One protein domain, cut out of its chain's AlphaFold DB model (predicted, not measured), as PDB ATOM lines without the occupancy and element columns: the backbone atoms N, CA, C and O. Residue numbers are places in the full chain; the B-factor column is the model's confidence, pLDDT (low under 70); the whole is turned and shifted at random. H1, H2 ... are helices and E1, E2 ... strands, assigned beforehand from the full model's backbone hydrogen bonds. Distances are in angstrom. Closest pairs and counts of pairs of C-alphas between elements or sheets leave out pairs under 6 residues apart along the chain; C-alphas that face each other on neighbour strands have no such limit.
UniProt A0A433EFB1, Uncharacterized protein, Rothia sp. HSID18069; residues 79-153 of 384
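This is residues 79 to 153 of the 384 residues of an uncharacterized protein of Rothia sp. HSID18069 (UniProt A0A433EFB1). A strongly twisted sheet of six antiparallel strands makes the body, and helix H1 stands up from the sheet at one end of the elongated whole, with residues 79 to 85 sticking out free. The longest strand, E4, bends by 103 degrees at residue 124 and ties the parts of the sheet together: E3, with E2 and E1 beyond it, is beside its first residues, E5 is beside its last, and E6 runs on its other side. The printed part has 75 residues with one named helix and six named strands, in the order H1 E1 E2 E3 E4 E5 E6; the class is mixed, helices and strands. The first five strands form a meander, each the antiparallel neighbour of the one before. The whole is compact, with a radius of gyration of the C-alphas of 12.8 A, and spans 41 by 23 by 21 A.

H1, residues 79 to 89, is on the branched sheet at a height over the sheet of 10.3 A, and its line rises 48 degrees out of a local plane fitted to just 6 C-alphas of the sheet. In H1 every O i to N i+4 pair is within hydrogen-bond range. H1 lies over E1, residues 90 to 94, which forms an antiparallel hairpin with E2, residues 100 to 104, at 150 degrees; N 91 and O 103 are 2.8 A apart. The closest C-alphas of H1 and E2 are those of Asn 89 and Ser 104, 6.1 A apart. On the other side of E2 lies E3, residues 110 to 112, in a second hairpin, with N 112 and O 102 2.7 A apart. E3 and E4, residues 118 to 127, form a hairpin with N 119 and O 111 at 2.8 A. E4 and E5, residues 133 to 135, form another, with N 134 and O 126 at 2.9 A. E3 and E5 lie on one side of E4, and E6, residues 145 to 150, on the other side, antiparallel at 142 degrees; N 120 and O 149 are 2.9 A apart. The closest C-alphas of E3 and E6, Cys 111 and Cys 148, are 5.9 A apart. E1 and E6 are apart.

H1 begins at C-alpha 79, (39.877, -21.613, -35.751), and measures 15.4 A from first to last C-alpha. E1 measures 13.0 A, E2 13.5 A and E4 18.9 A, from C-alpha 118 at (32.022, -37.179, -35.326). E6 measures 15.8 A and ends at C-alpha 150, (27.030, -38.556, -32.952). E3 and E5 have three residues each.

The C-alphas of Glu 80 and Pro 138, the two farthest apart, are 42.9 A apart. The printed part has no cut and no long link; E5 to E6 is short, the others tight. The mean pLDDT of the printed part is 84.0, with residues 79, 152 and 153 under 70.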
ATOM      1  N   GLU A  79      41.317 -21.741 -35.450       62.94
ATOM      2  CA  GLU A  79      39.877 -21.613 -35.751       62.94
ATOM      3  C   GLU A  79      39.626 -21.250 -37.230       62.94
ATOM      4  O   GLU A  79      38.649 -21.687 -37.843       62.94
ATOM      5  N   GLU A  80      40.523 -20.467 -37.826       75.38
ATOM      6  CA  GLU A  80      40.500 -20.087 -39.236       75.38
ATOM      7  C   GLU A  80      40.847 -21.257 -40.168       75.38
ATOM      8  O   GLU A  80      40.180 -21.452 -41.187       75.38
ATOM      9  N   GLU A  81      41.853 -22.061 -39.817       72.56
ATOM     10  CA  GLU A  81      42.253 -23.245 -40.587       72.56
ATOM     11  C   GLU A  81      41.201 -24.353 -40.494       72.56
ATOM     12  O   GLU A  81      40.882 -24.983 -41.501       72.56
ATOM     13  N   TRP A  82      40.576 -24.524 -39.327       70.44
ATOM     14  CA  TRP A  82      39.468 -25.456 -39.141       70.44
ATOM     15  C   TRP A  82      38.257 -25.082 -40.006       70.44
ATOM     16  O   TRP A  82      37.661 -25.939 -40.659       70.44
ATOM     17  N   LYS A  83      37.922 -23.787 -40.095       77.94
ATOM     18  CA  LYS A  83      36.872 -23.301 -41.006       77.94
ATOM     19  C   LYS A  83      37.214 -23.531 -42.472       77.94
ATOM     20  O   LYS A  83      36.326 -23.900 -43.239       77.94
ATOM     21  N   ALA A  84      38.474 -23.339 -42.863       81.50
ATOM     22  CA  ALA A  84      38.925 -23.630 -44.221       81.50
ATOM     23  C   ALA A  84      38.823 -25.132 -44.537       81.50
ATOM     24  O   ALA A  84      38.273 -25.503 -45.573       81.50
ATOM     25  N   TYR A  85      39.250 -25.990 -43.607       78.69
ATOM     26  CA  TYR A  85      39.140 -27.443 -43.725       78.69
ATOM     27  C   TYR A  85      37.687 -27.908 -43.868       78.69
ATOM     28  O   TYR A  85      37.383 -28.719 -44.747       78.69
ATOM     29  N   LEU A  86      36.780 -27.375 -43.041       80.94
ATOM     30  CA  LEU A  86      35.351 -27.666 -43.128       80.94
ATOM     31  C   LEU A  86      34.764 -27.220 -44.469       80.94
ATOM     32  O   LEU A  86      34.009 -27.979 -45.066       80.94
ATOM     33  N   ALA A  87      35.127 -26.035 -44.964       84.12
ATOM     34  CA  ALA A  87      34.643 -25.534 -46.250       84.12
ATOM     35  C   ALA A  87      35.144 -26.361 -47.449       84.12
ATOM     36  O   ALA A  87      34.440 -26.474 -48.451       84.12
ATOM     37  N   GLU A  88      36.344 -26.939 -47.356       86.00
ATOM     38  CA  GLU A  88      36.923 -27.782 -48.406       86.00
ATOM     39  C   GLU A  88      36.359 -29.214 -48.386       86.00
ATOM     40  O   GLU A  88      36.041 -29.782 -49.433       86.00
ATOM     41  N   ASN A  89      36.191 -29.802 -47.197       84.19
ATOM     42  CA  ASN A  89      35.906 -31.234 -47.044       84.19
ATOM     43  C   ASN A  89      34.446 -31.557 -46.690       84.19
ATOM     44  O   ASN A  89      34.035 -32.720 -46.790       84.19
ATOM     45  N   TYR A  90      33.651 -30.560 -46.291       89.50
ATOM     46  CA  TYR A  90      32.284 -30.748 -45.814       89.50
ATOM     47  C   TYR A  90      31.291 -29.751 -46.427       89.50
ATOM     48  O   TYR A  90      31.621 -28.634 -46.808       89.50
ATOM     49  N   SER A  91      30.029 -30.165 -46.495       90.81
ATOM     50  CA  SER A  91      28.885 -29.307 -46.790       90.81
ATOM     51  C   SER A  91      28.227 -28.846 -45.489       90.81
ATOM     52  O   SER A  91      27.900 -29.667 -44.627       90.81
ATOM     53  N   GLU A  92      28.020 -27.534 -45.343       91.19
ATOM     54  CA  GLU A  92      27.320 -26.946 -44.197       91.19
ATOM     55  C   GLU A  92      25.801 -27.156 -44.306       91.19
ATOM     56  O   GLU A  92      25.179 -26.845 -45.324       91.19
ATOM     57  N   HIS A  93      25.179 -27.622 -43.224       88.69
ATOM     58  CA  HIS A  93      23.731 -27.735 -43.095       88.69
ATOM     59  C   HIS A  93      23.261 -27.160 -41.756       88.69
ATOM     60  O   HIS A  93      23.970 -27.220 -40.760       88.69
ATOM     61  N   LYS A  94      22.033 -26.632 -41.701       87.69
ATOM     62  CA  LYS A  94      21.454 -26.073 -40.464       87.69
ATOM     63  C   LYS A  94      20.243 -26.846 -40.010       87.69
ATOM     64  O   LYS A  94      19.331 -26.977 -40.813       87.69
ATOM     65  N   THR A  95      20.169 -27.310 -38.772       83.94
ATOM     66  CA  THR A  95      18.957 -27.904 -38.190       83.94
ATOM     67  C   THR A  95      17.767 -26.928 -38.266       83.94
ATOM     68  O   THR A  95      17.951 -25.733 -38.500       83.94
ATOM     69  N   PRO A  96      16.523 -27.394 -38.074       84.50
ATOM     70  CA  PRO A  96      15.354 -26.511 -38.001       84.50
ATOM     71  C   PRO A  96      15.422 -25.484 -36.856       84.50
ATOM     72  O   PRO A  96      14.843 -24.409 -36.968       84.50
ATOM     73  N   SER A  97      16.173 -25.786 -35.788       81.62
ATOM     74  CA  SER A  97      16.509 -24.856 -34.699       81.62
ATOM     75  C   SER A  97      17.573 -23.813 -35.081       81.62
ATOM     76  O   SER A  97      17.803 -22.877 -34.319       81.62
ATOM     77  N   GLY A  98      18.205 -23.938 -36.254       84.38
ATOM     78  CA  GLY A  98      19.230 -23.022 -36.759       84.38
ATOM     79  C   GLY A  98      20.673 -23.404 -36.413       84.38
ATOM     80  O   GLY A  98      21.583 -22.658 -36.765       84.38
ATOM     81  N   GLU A  99      20.897 -24.546 -35.759       86.12
ATOM     82  CA  GLU A  99      22.227 -25.034 -35.373       86.12
ATOM     83  C   GLU A  99      22.942 -25.683 -36.561       86.12
ATOM     84  O   GLU A  99      22.338 -26.427 -37.333       86.12
ATOM     85  N   THR A 100      24.235 -25.427 -36.717       89.00
ATOM     86  CA  THR A 100      25.003 -25.915 -37.866       89.00
ATOM     87  C   THR A 100      25.575 -27.311 -37.620       89.00
ATOM     88  O   THR A 100      26.128 -27.574 -36.560       89.00
ATOM     89  N   TYR A 101      25.483 -28.193 -38.612       88.31
ATOM     90  CA  TYR A 101      26.169 -29.484 -38.676       88.31
ATOM     91  C   TYR A 101      26.805 -29.653 -40.063       88.31
ATOM     92  O   TYR A 101      26.366 -29.033 -41.034       88.31
ATOM     93  N   TYR A 102      27.825 -30.500 -40.178       90.50
ATOM     94  CA  TYR A 102      28.610 -30.635 -41.408       90.50
ATOM     95  C   TYR A 102      28.512 -32.053 -41.964       90.50
ATOM     96  O   TYR A 102      28.594 -33.015 -41.208       90.50
ATOM     97  N   VAL A 103      28.343 -32.221 -43.274       89.50
ATOM     98  CA  VAL A 103      28.295 -33.541 -43.935       89.50
ATOM     99  C   VAL A 103      29.515 -33.703 -44.827       89.50
ATOM    100  O   VAL A 103      29.816 -32.806 -45.602       89.50
ATOM    101  N   SER A 104      30.240 -34.816 -44.705       88.25
ATOM    102  CA  SER A 104      31.471 -35.038 -45.471       88.25
ATOM    103  C   SER A 104      31.172 -35.164 -46.966       88.25
ATOM    104  O   SER A 104      30.284 -35.919 -47.363       88.25
ATOM    105  N   ASN A 105      31.950 -34.462 -47.791       86.31
ATOM    106  CA  ASN A 105      31.868 -34.536 -49.253       86.31
ATOM    107  C   ASN A 105      32.629 -35.750 -49.815       86.31
ATOM    108  O   ASN A 105      32.359 -36.191 -50.929       86.31
ATOM    109  N   THR A 106      33.585 -36.285 -49.051       77.38
ATOM    110  CA  THR A 106      34.502 -37.354 -49.478       77.38
ATOM    111  C   THR A 106      34.134 -38.718 -48.897       77.38
ATOM    112  O   THR A 106      34.369 -39.741 -49.535       77.38
ATOM    113  N   THR A 107      33.529 -38.755 -47.705       79.31
ATOM    114  CA  THR A 107      33.217 -39.998 -46.983       79.31
ATOM    115  C   THR A 107      31.710 -40.165 -46.807       79.31
ATOM    116  O   THR A 107      31.084 -39.515 -45.966       79.31
ATOM    117  N   GLY A 108      31.126 -41.088 -47.574       81.88
ATOM    118  CA  GLY A 108      29.685 -41.341 -47.590       81.88
ATOM    119  C   GLY A 108      29.088 -41.575 -46.195       81.88
ATOM    120  O   GLY A 108      29.533 -42.432 -45.429       81.88
ATOM    121  N   GLY A 109      28.063 -40.788 -45.861       83.25
ATOM    122  CA  GLY A 109      27.315 -40.908 -44.609       83.25
ATOM    123  C   GLY A 109      28.039 -40.411 -43.354       83.25
ATOM    124  O   GLY A 109      27.444 -40.476 -42.283       83.25
ATOM    125  N   SER A 110      29.279 -39.920 -43.445       88.38
ATOM    126  CA  SER A 110      29.982 -39.277 -42.326       88.38
ATOM    127  C   SER A 110      29.555 -37.818 -42.162       88.38
ATOM    128  O   SER A 110      29.349 -37.101 -43.141       88.38
ATOM    129  N   CYS A 111      29.433 -37.365 -40.920       89.25
ATOM    130  CA  CYS A 111      29.056 -35.995 -40.593       89.25
ATOM    131  C   CYS A 111      29.698 -35.543 -39.271       89.25
ATOM    132  O   CYS A 111      30.250 -36.357 -38.535       89.25
ATOM    133  N   ILE A 112      29.640 -34.247 -38.987       87.12
ATOM    134  CA  ILE A 112      30.019 -33.630 -37.716       87.12
ATOM    135  C   ILE A 112      28.744 -33.032 -37.130       87.12
ATOM    136  O   ILE A 112      28.041 -32.285 -37.815       87.12
ATOM    137  N   THR A 113      28.415 -33.401 -35.896       86.56
ATOM    138  CA  THR A 113      27.217 -32.939 -35.186       86.56
ATOM    139  C   THR A 113      27.319 -31.470 -34.780       86.56
ATOM    140  O   THR A 113      28.373 -30.844 -34.877       86.56
ATOM    141  N   THR A 114      26.210 -30.908 -34.297       84.50
ATOM    142  CA  THR A 114      26.128 -29.505 -33.857       84.50
ATOM    143  C   THR A 114      27.036 -29.174 -32.670       84.50
ATOM    144  O   THR A 114      27.427 -28.025 -32.502       84.50
ATOM    145  N   ASP A 115      27.418 -30.174 -31.870       80.50
ATOM    146  CA  ASP A 115      28.398 -30.075 -30.783       80.50
ATOM    147  C   ASP A 115      29.837 -30.419 -31.220       80.50
ATOM    148  O   ASP A 115      30.707 -30.622 -30.373       80.50
ATOM    149  N   GLY A 116      30.095 -30.498 -32.531       77.69
ATOM    150  CA  GLY A 116      31.431 -30.692 -33.098       77.69
ATOM    151  C   GLY A 116      31.955 -32.129 -33.047       77.69
ATOM    152  O   GLY A 116      33.136 -32.356 -33.306       77.69
ATOM    153  N   LYS A 117      31.118 -33.120 -32.716       81.50
ATOM    154  CA  LYS A 117      31.544 -34.523 -32.615       81.50
ATOM    155  C   LYS A 117      31.400 -35.262 -33.945       81.50
ATOM    156  O   LYS A 117      30.490 -34.963 -34.721       81.50
ATOM    157  N   PRO A 118      32.241 -36.273 -34.209       83.62
ATOM    158  CA  PRO A 118      32.022 -37.179 -35.326       83.62
ATOM    159  C   PRO A 118      30.664 -37.877 -35.220       83.62
ATOM    160  O   PRO A 118      30.212 -38.269 -34.142       83.62
ATOM    161  N   GLY A 119      30.011 -38.043 -36.361       86.38
ATOM    162  CA  GLY A 119      28.708 -38.667 -36.465       86.38
ATOM    163  C   GLY A 119      28.504 -39.406 -37.780       86.38
ATOM    164  O   GLY A 119      29.292 -39.321 -38.727       86.38
ATOM    165  N   LYS A 120      27.391 -40.131 -37.836       90.50
ATOM    166  CA  LYS A 120      26.866 -40.748 -39.053       90.50
ATOM    167  C   LYS A 120      25.479 -40.204 -39.351       90.50
ATOM    168  O   LYS A 120      24.675 -39.990 -38.442       90.50
ATOM    169  N   LEU A 121      25.199 -39.992 -40.633       90.12
ATOM    170  CA  LEU A 121      23.863 -39.662 -41.104       90.12
ATOM    171  C   LEU A 121      22.937 -40.846 -40.844       90.12
ATOM    172  O   LEU A 121      23.187 -41.958 -41.309       90.12
ATOM    173  N   ASN A 122      21.856 -40.602 -40.110       88.12
ATOM    174  CA  ASN A 122      20.871 -41.627 -39.817       88.12
ATOM    175  C   ASN A 122      19.929 -41.794 -41.023       88.12
ATOM    176  O   ASN A 122      19.149 -40.889 -41.319       88.12
ATOM    177  N   PRO A 123      19.931 -42.944 -41.719       86.94
ATOM    178  CA  PRO A 123      19.108 -43.128 -42.915       86.94
ATOM    179  C   PRO A 123      17.612 -43.286 -42.597       86.94
ATOM    180  O   PRO A 123      16.789 -43.336 -43.507       86.94
ATOM    181  N   ARG A 124      17.248 -43.420 -41.314       88.12
ATOM    182  CA  ARG A 124      15.877 -43.680 -40.858       88.12
ATOM    183  C   ARG A 124      15.293 -42.562 -40.010       88.12
ATOM    184  O   ARG A 124      14.101 -42.613 -39.730       88.12
ATOM    185  N   MET A 125      16.090 -41.584 -39.605       88.00
ATOM    186  CA  MET A 125      15.634 -40.439 -38.826       88.00
ATOM    187  C   MET A 125      16.225 -39.164 -39.406       88.00
ATOM    188  O   MET A 125      17.382 -39.134 -39.818       88.00
ATOM    189  N   GLY A 126      15.444 -38.096 -39.418       88.44
ATOM    190  CA  GLY A 126      15.926 -36.817 -39.907       88.44
ATOM    191  C   GLY A 126      14.954 -35.677 -39.696       88.44
ATOM    192  O   GLY A 126      14.108 -35.743 -38.809       88.44
ATOM    193  N   TYR A 127      15.091 -34.642 -40.514       88.06
ATOM    194  CA  TYR A 127      14.258 -33.446 -40.469       88.06
ATOM    195  C   TYR A 127      13.400 -33.354 -41.733       88.06
ATOM    196  O   TYR A 127      13.940 -33.409 -42.843       88.06
ATOM    197  N   GLY A 128      12.085 -33.216 -41.554       83.50
ATOM    198  CA  GLY A 128      11.121 -32.978 -42.629       83.50
ATOM    199  C   GLY A 128      11.190 -31.547 -43.173       83.50
ATOM    200  O   GLY A 128      11.903 -30.697 -42.633       83.50
ATOM    201  N   GLU A 129      10.443 -31.272 -44.245       81.19
ATOM    202  CA  GLU A 129      10.346 -29.927 -44.848       81.19
ATOM    203  C   GLU A 129       9.742 -28.886 -43.893       81.19
ATOM    204  O   GLU A 129      10.068 -27.704 -43.965       81.19
ATOM    205  N   ASP A 130       8.902 -29.335 -42.963       80.62
ATOM    206  CA  ASP A 130       8.274 -28.542 -41.905       80.62
ATOM    207  C   ASP A 130       9.189 -28.303 -40.690       80.62
ATOM    208  O   ASP A 130       8.803 -27.624 -39.739       80.62
ATOM    209  N   GLY A 131      10.403 -28.860 -40.707       77.62
ATOM    210  CA  GLY A 131      11.361 -28.759 -39.614       77.62
ATOM    211  C   GLY A 131      11.106 -29.718 -38.446       77.62
ATOM    212  O   GLY A 131      11.860 -29.695 -37.474       77.62
ATOM    213  N   ASN A 132      10.101 -30.592 -38.525       83.69
ATOM    214  CA  ASN A 132       9.866 -31.597 -37.494       83.69
ATOM    215  C   ASN A 132      10.780 -32.815 -37.677       83.69
ATOM    216  O   ASN A 132      11.250 -33.115 -38.779       83.69
ATOM    217  N   ILE A 133      11.044 -33.538 -36.582       83.94
ATOM    218  CA  ILE A 133      11.753 -34.820 -36.657       83.94
ATOM    219  C   ILE A 133      10.834 -35.843 -37.323       83.94
ATOM    220  O   ILE A 133       9.731 -36.105 -36.848       83.94
ATOM    221  N   VAL A 134      11.325 -36.449 -38.397       88.06
ATOM    222  CA  VAL A 134      10.620 -37.476 -39.163       88.06
ATOM    223  C   VAL A 134      11.371 -38.796 -39.086       88.06
ATOM    224  O   VAL A 134      12.604 -38.841 -39.070       88.06
ATOM    225  N   GLN A 135      10.611 -39.888 -39.052       88.81
ATOM    226  CA  GLN A 135      11.136 -41.244 -39.114       88.81
ATOM    227  C   GLN A 135      10.709 -41.886 -40.434       88.81
ATOM    228  O   GLN A 135       9.555 -41.773 -40.846       88.81
ATOM    229  N   ALA A 136      11.639 -42.565 -41.102       85.94
ATOM    230  CA  ALA A 136      11.349 -43.286 -42.331       85.94
ATOM    231  C   ALA A 136      10.327 -44.396 -42.054       85.94
ATOM    232  O   ALA A 136      10.511 -45.215 -41.144       85.94
ATOM    233  N   VAL A 137       9.268 -44.449 -42.863       86.81
ATOM    234  CA  VAL A 137       8.325 -45.567 -42.810       86.81
ATOM    235  C   VAL A 137       9.024 -46.852 -43.276       86.81
ATOM    236  O   VAL A 137       9.919 -46.800 -44.129       86.81
ATOM    237  N   PRO A 138       8.654 -48.030 -42.742       82.44
ATOM    238  CA  PRO A 138       9.277 -49.285 -43.145       82.44
ATOM    239  C   PRO A 138       9.226 -49.487 -44.667       82.44
ATOM    240  O   PRO A 138       8.154 -49.453 -45.262       82.44
ATOM    241  N   ARG A 139      10.391 -49.740 -45.279       79.44
ATOM    242  CA  ARG A 139      10.593 -49.942 -46.733       79.44
ATOM    243  C   ARG A 139      10.381 -48.715 -47.634       79.44
ATOM    244  O   ARG A 139      10.365 -48.888 -48.848       79.44
ATOM    245  N   ALA A 140      10.289 -47.502 -47.090       85.06
ATOM    246  CA  ALA A 140      10.378 -46.277 -47.890       85.06
ATOM    247  C   ALA A 140      11.609 -45.445 -47.485       85.06
ATOM    248  O   ALA A 140      12.098 -45.584 -46.358       85.06
ATOM    249  N   PRO A 141      12.130 -44.590 -48.384       82.50
ATOM    250  CA  PRO A 141      13.184 -43.650 -48.029       82.50
ATOM    251  C   PRO A 141      12.688 -42.633 -46.993       82.50
ATOM    252  O   PRO A 141      11.491 -42.354 -46.885       82.50
ATOM    253  N   LEU A 142      13.627 -42.068 -46.233       86.50
ATOM    254  CA  LEU A 142      13.357 -40.948 -45.337       86.50
ATOM    255  C   LEU A 142      12.778 -39.772 -46.138       86.50
ATOM    256  O   LEU A 142      13.395 -39.308 -47.095       86.50
ATOM    257  N   GLN A 143      11.601 -39.287 -45.742       85.06
ATOM    258  CA  GLN A 143      10.991 -38.097 -46.337       85.06
ATOM    259  C   GLN A 143      11.543 -36.845 -45.656       85.06
ATOM    260  O   GLN A 143      10.939 -36.303 -44.736       85.06
ATOM    261  N   GLY A 144      12.743 -36.443 -46.064       84.81
ATOM    262  CA  GLY A 144      13.464 -35.318 -45.484       84.81
ATOM    263  C   GLY A 144      14.972 -35.534 -45.526       84.81
ATOM    264  O   GLY A 144      15.472 -36.477 -46.140       84.81
ATOM    265  N   ARG A 145      15.713 -34.662 -44.846       87.25
ATOM    266  CA  ARG A 145      17.174 -34.776 -44.736       87.25
ATOM    267  C   ARG A 145      17.558 -35.637 -43.542       87.25
ATOM    268  O   ARG A 145      17.041 -35.425 -42.448       87.25
ATOM    269  N   ALA A 146      18.483 -36.571 -43.738       88.94
ATOM    270  CA  ALA A 146      19.029 -37.382 -42.652       88.94
ATOM    271  C   ALA A 146      19.654 -36.490 -41.568       88.94
ATOM    272  O   ALA A 146      20.368 -35.533 -41.881       88.94
ATOM    273  N   MET A 147      19.387 -36.798 -40.297       90.00
ATOM    274  CA  MET A 147      20.049 -36.104 -39.189       90.00
ATOM    275  C   MET A 147      21.440 -36.690 -38.955       90.00
ATOM    276  O   MET A 147      21.643 -37.899 -39.094       90.00
ATOM    277  N   CYS A 148      22.384 -35.839 -38.562       89.69
ATOM    278  CA  CYS A 148      23.680 -36.293 -38.087       89.69
ATOM    279  C   CYS A 148      23.553 -36.779 -36.642       89.69
ATOM    280  O   CYS A 148      23.222 -36.000 -35.752       89.69
ATOM    281  N   THR A 149      23.807 -38.064 -36.403       86.94
ATOM    282  CA  THR A 149      23.844 -38.633 -35.052       86.94
ATOM    283  C   THR A 149      25.283 -38.882 -34.644       86.94
ATOM    284  O   THR A 149      25.998 -39.568 -35.375       86.94
ATOM    285  N   ALA A 150      25.692 -38.342 -33.491       83.25
ATOM    286  CA  ALA A 150      27.030 -38.556 -32.952       83.25
ATOM    287  C   ALA A 150      27.291 -40.058 -32.830       83.25
ATOM    288  O   ALA A 150      26.479 -40.796 -32.260       83.25
ATOM    289  N   THR A 151      28.414 -40.513 -33.369       77.06
ATOM    290  CA  THR A 151      28.906 -41.844 -33.050       77.06
ATOM    291  C   THR A 151      29.599 -41.777 -31.693       77.06
ATOM    292  O   THR A 151      29.922 -40.705 -31.180       77.06
ATOM    293  N   LYS A 152      29.832 -42.930 -31.064       69.69
ATOM    294  CA  LYS A 152      30.673 -42.989 -29.857       69.69
ATOM    295  C   LYS A 152      32.167 -42.863 -30.197       69.69
ATOM    296  O   LYS A 152      33.005 -43.167 -29.350       69.69
ATOM    297  N   ASP A 153      32.490 -42.452 -31.421       68.19
ATOM    298  CA  ASP A 153      33.857 -42.365 -31.905       68.19
ATOM    299  C   ASP A 153      34.508 -41.092 -31.368       68.19
ATOM    300  O   ASP A 153      33.887 -40.027 -31.280       68.19
TER     301      ASP A 153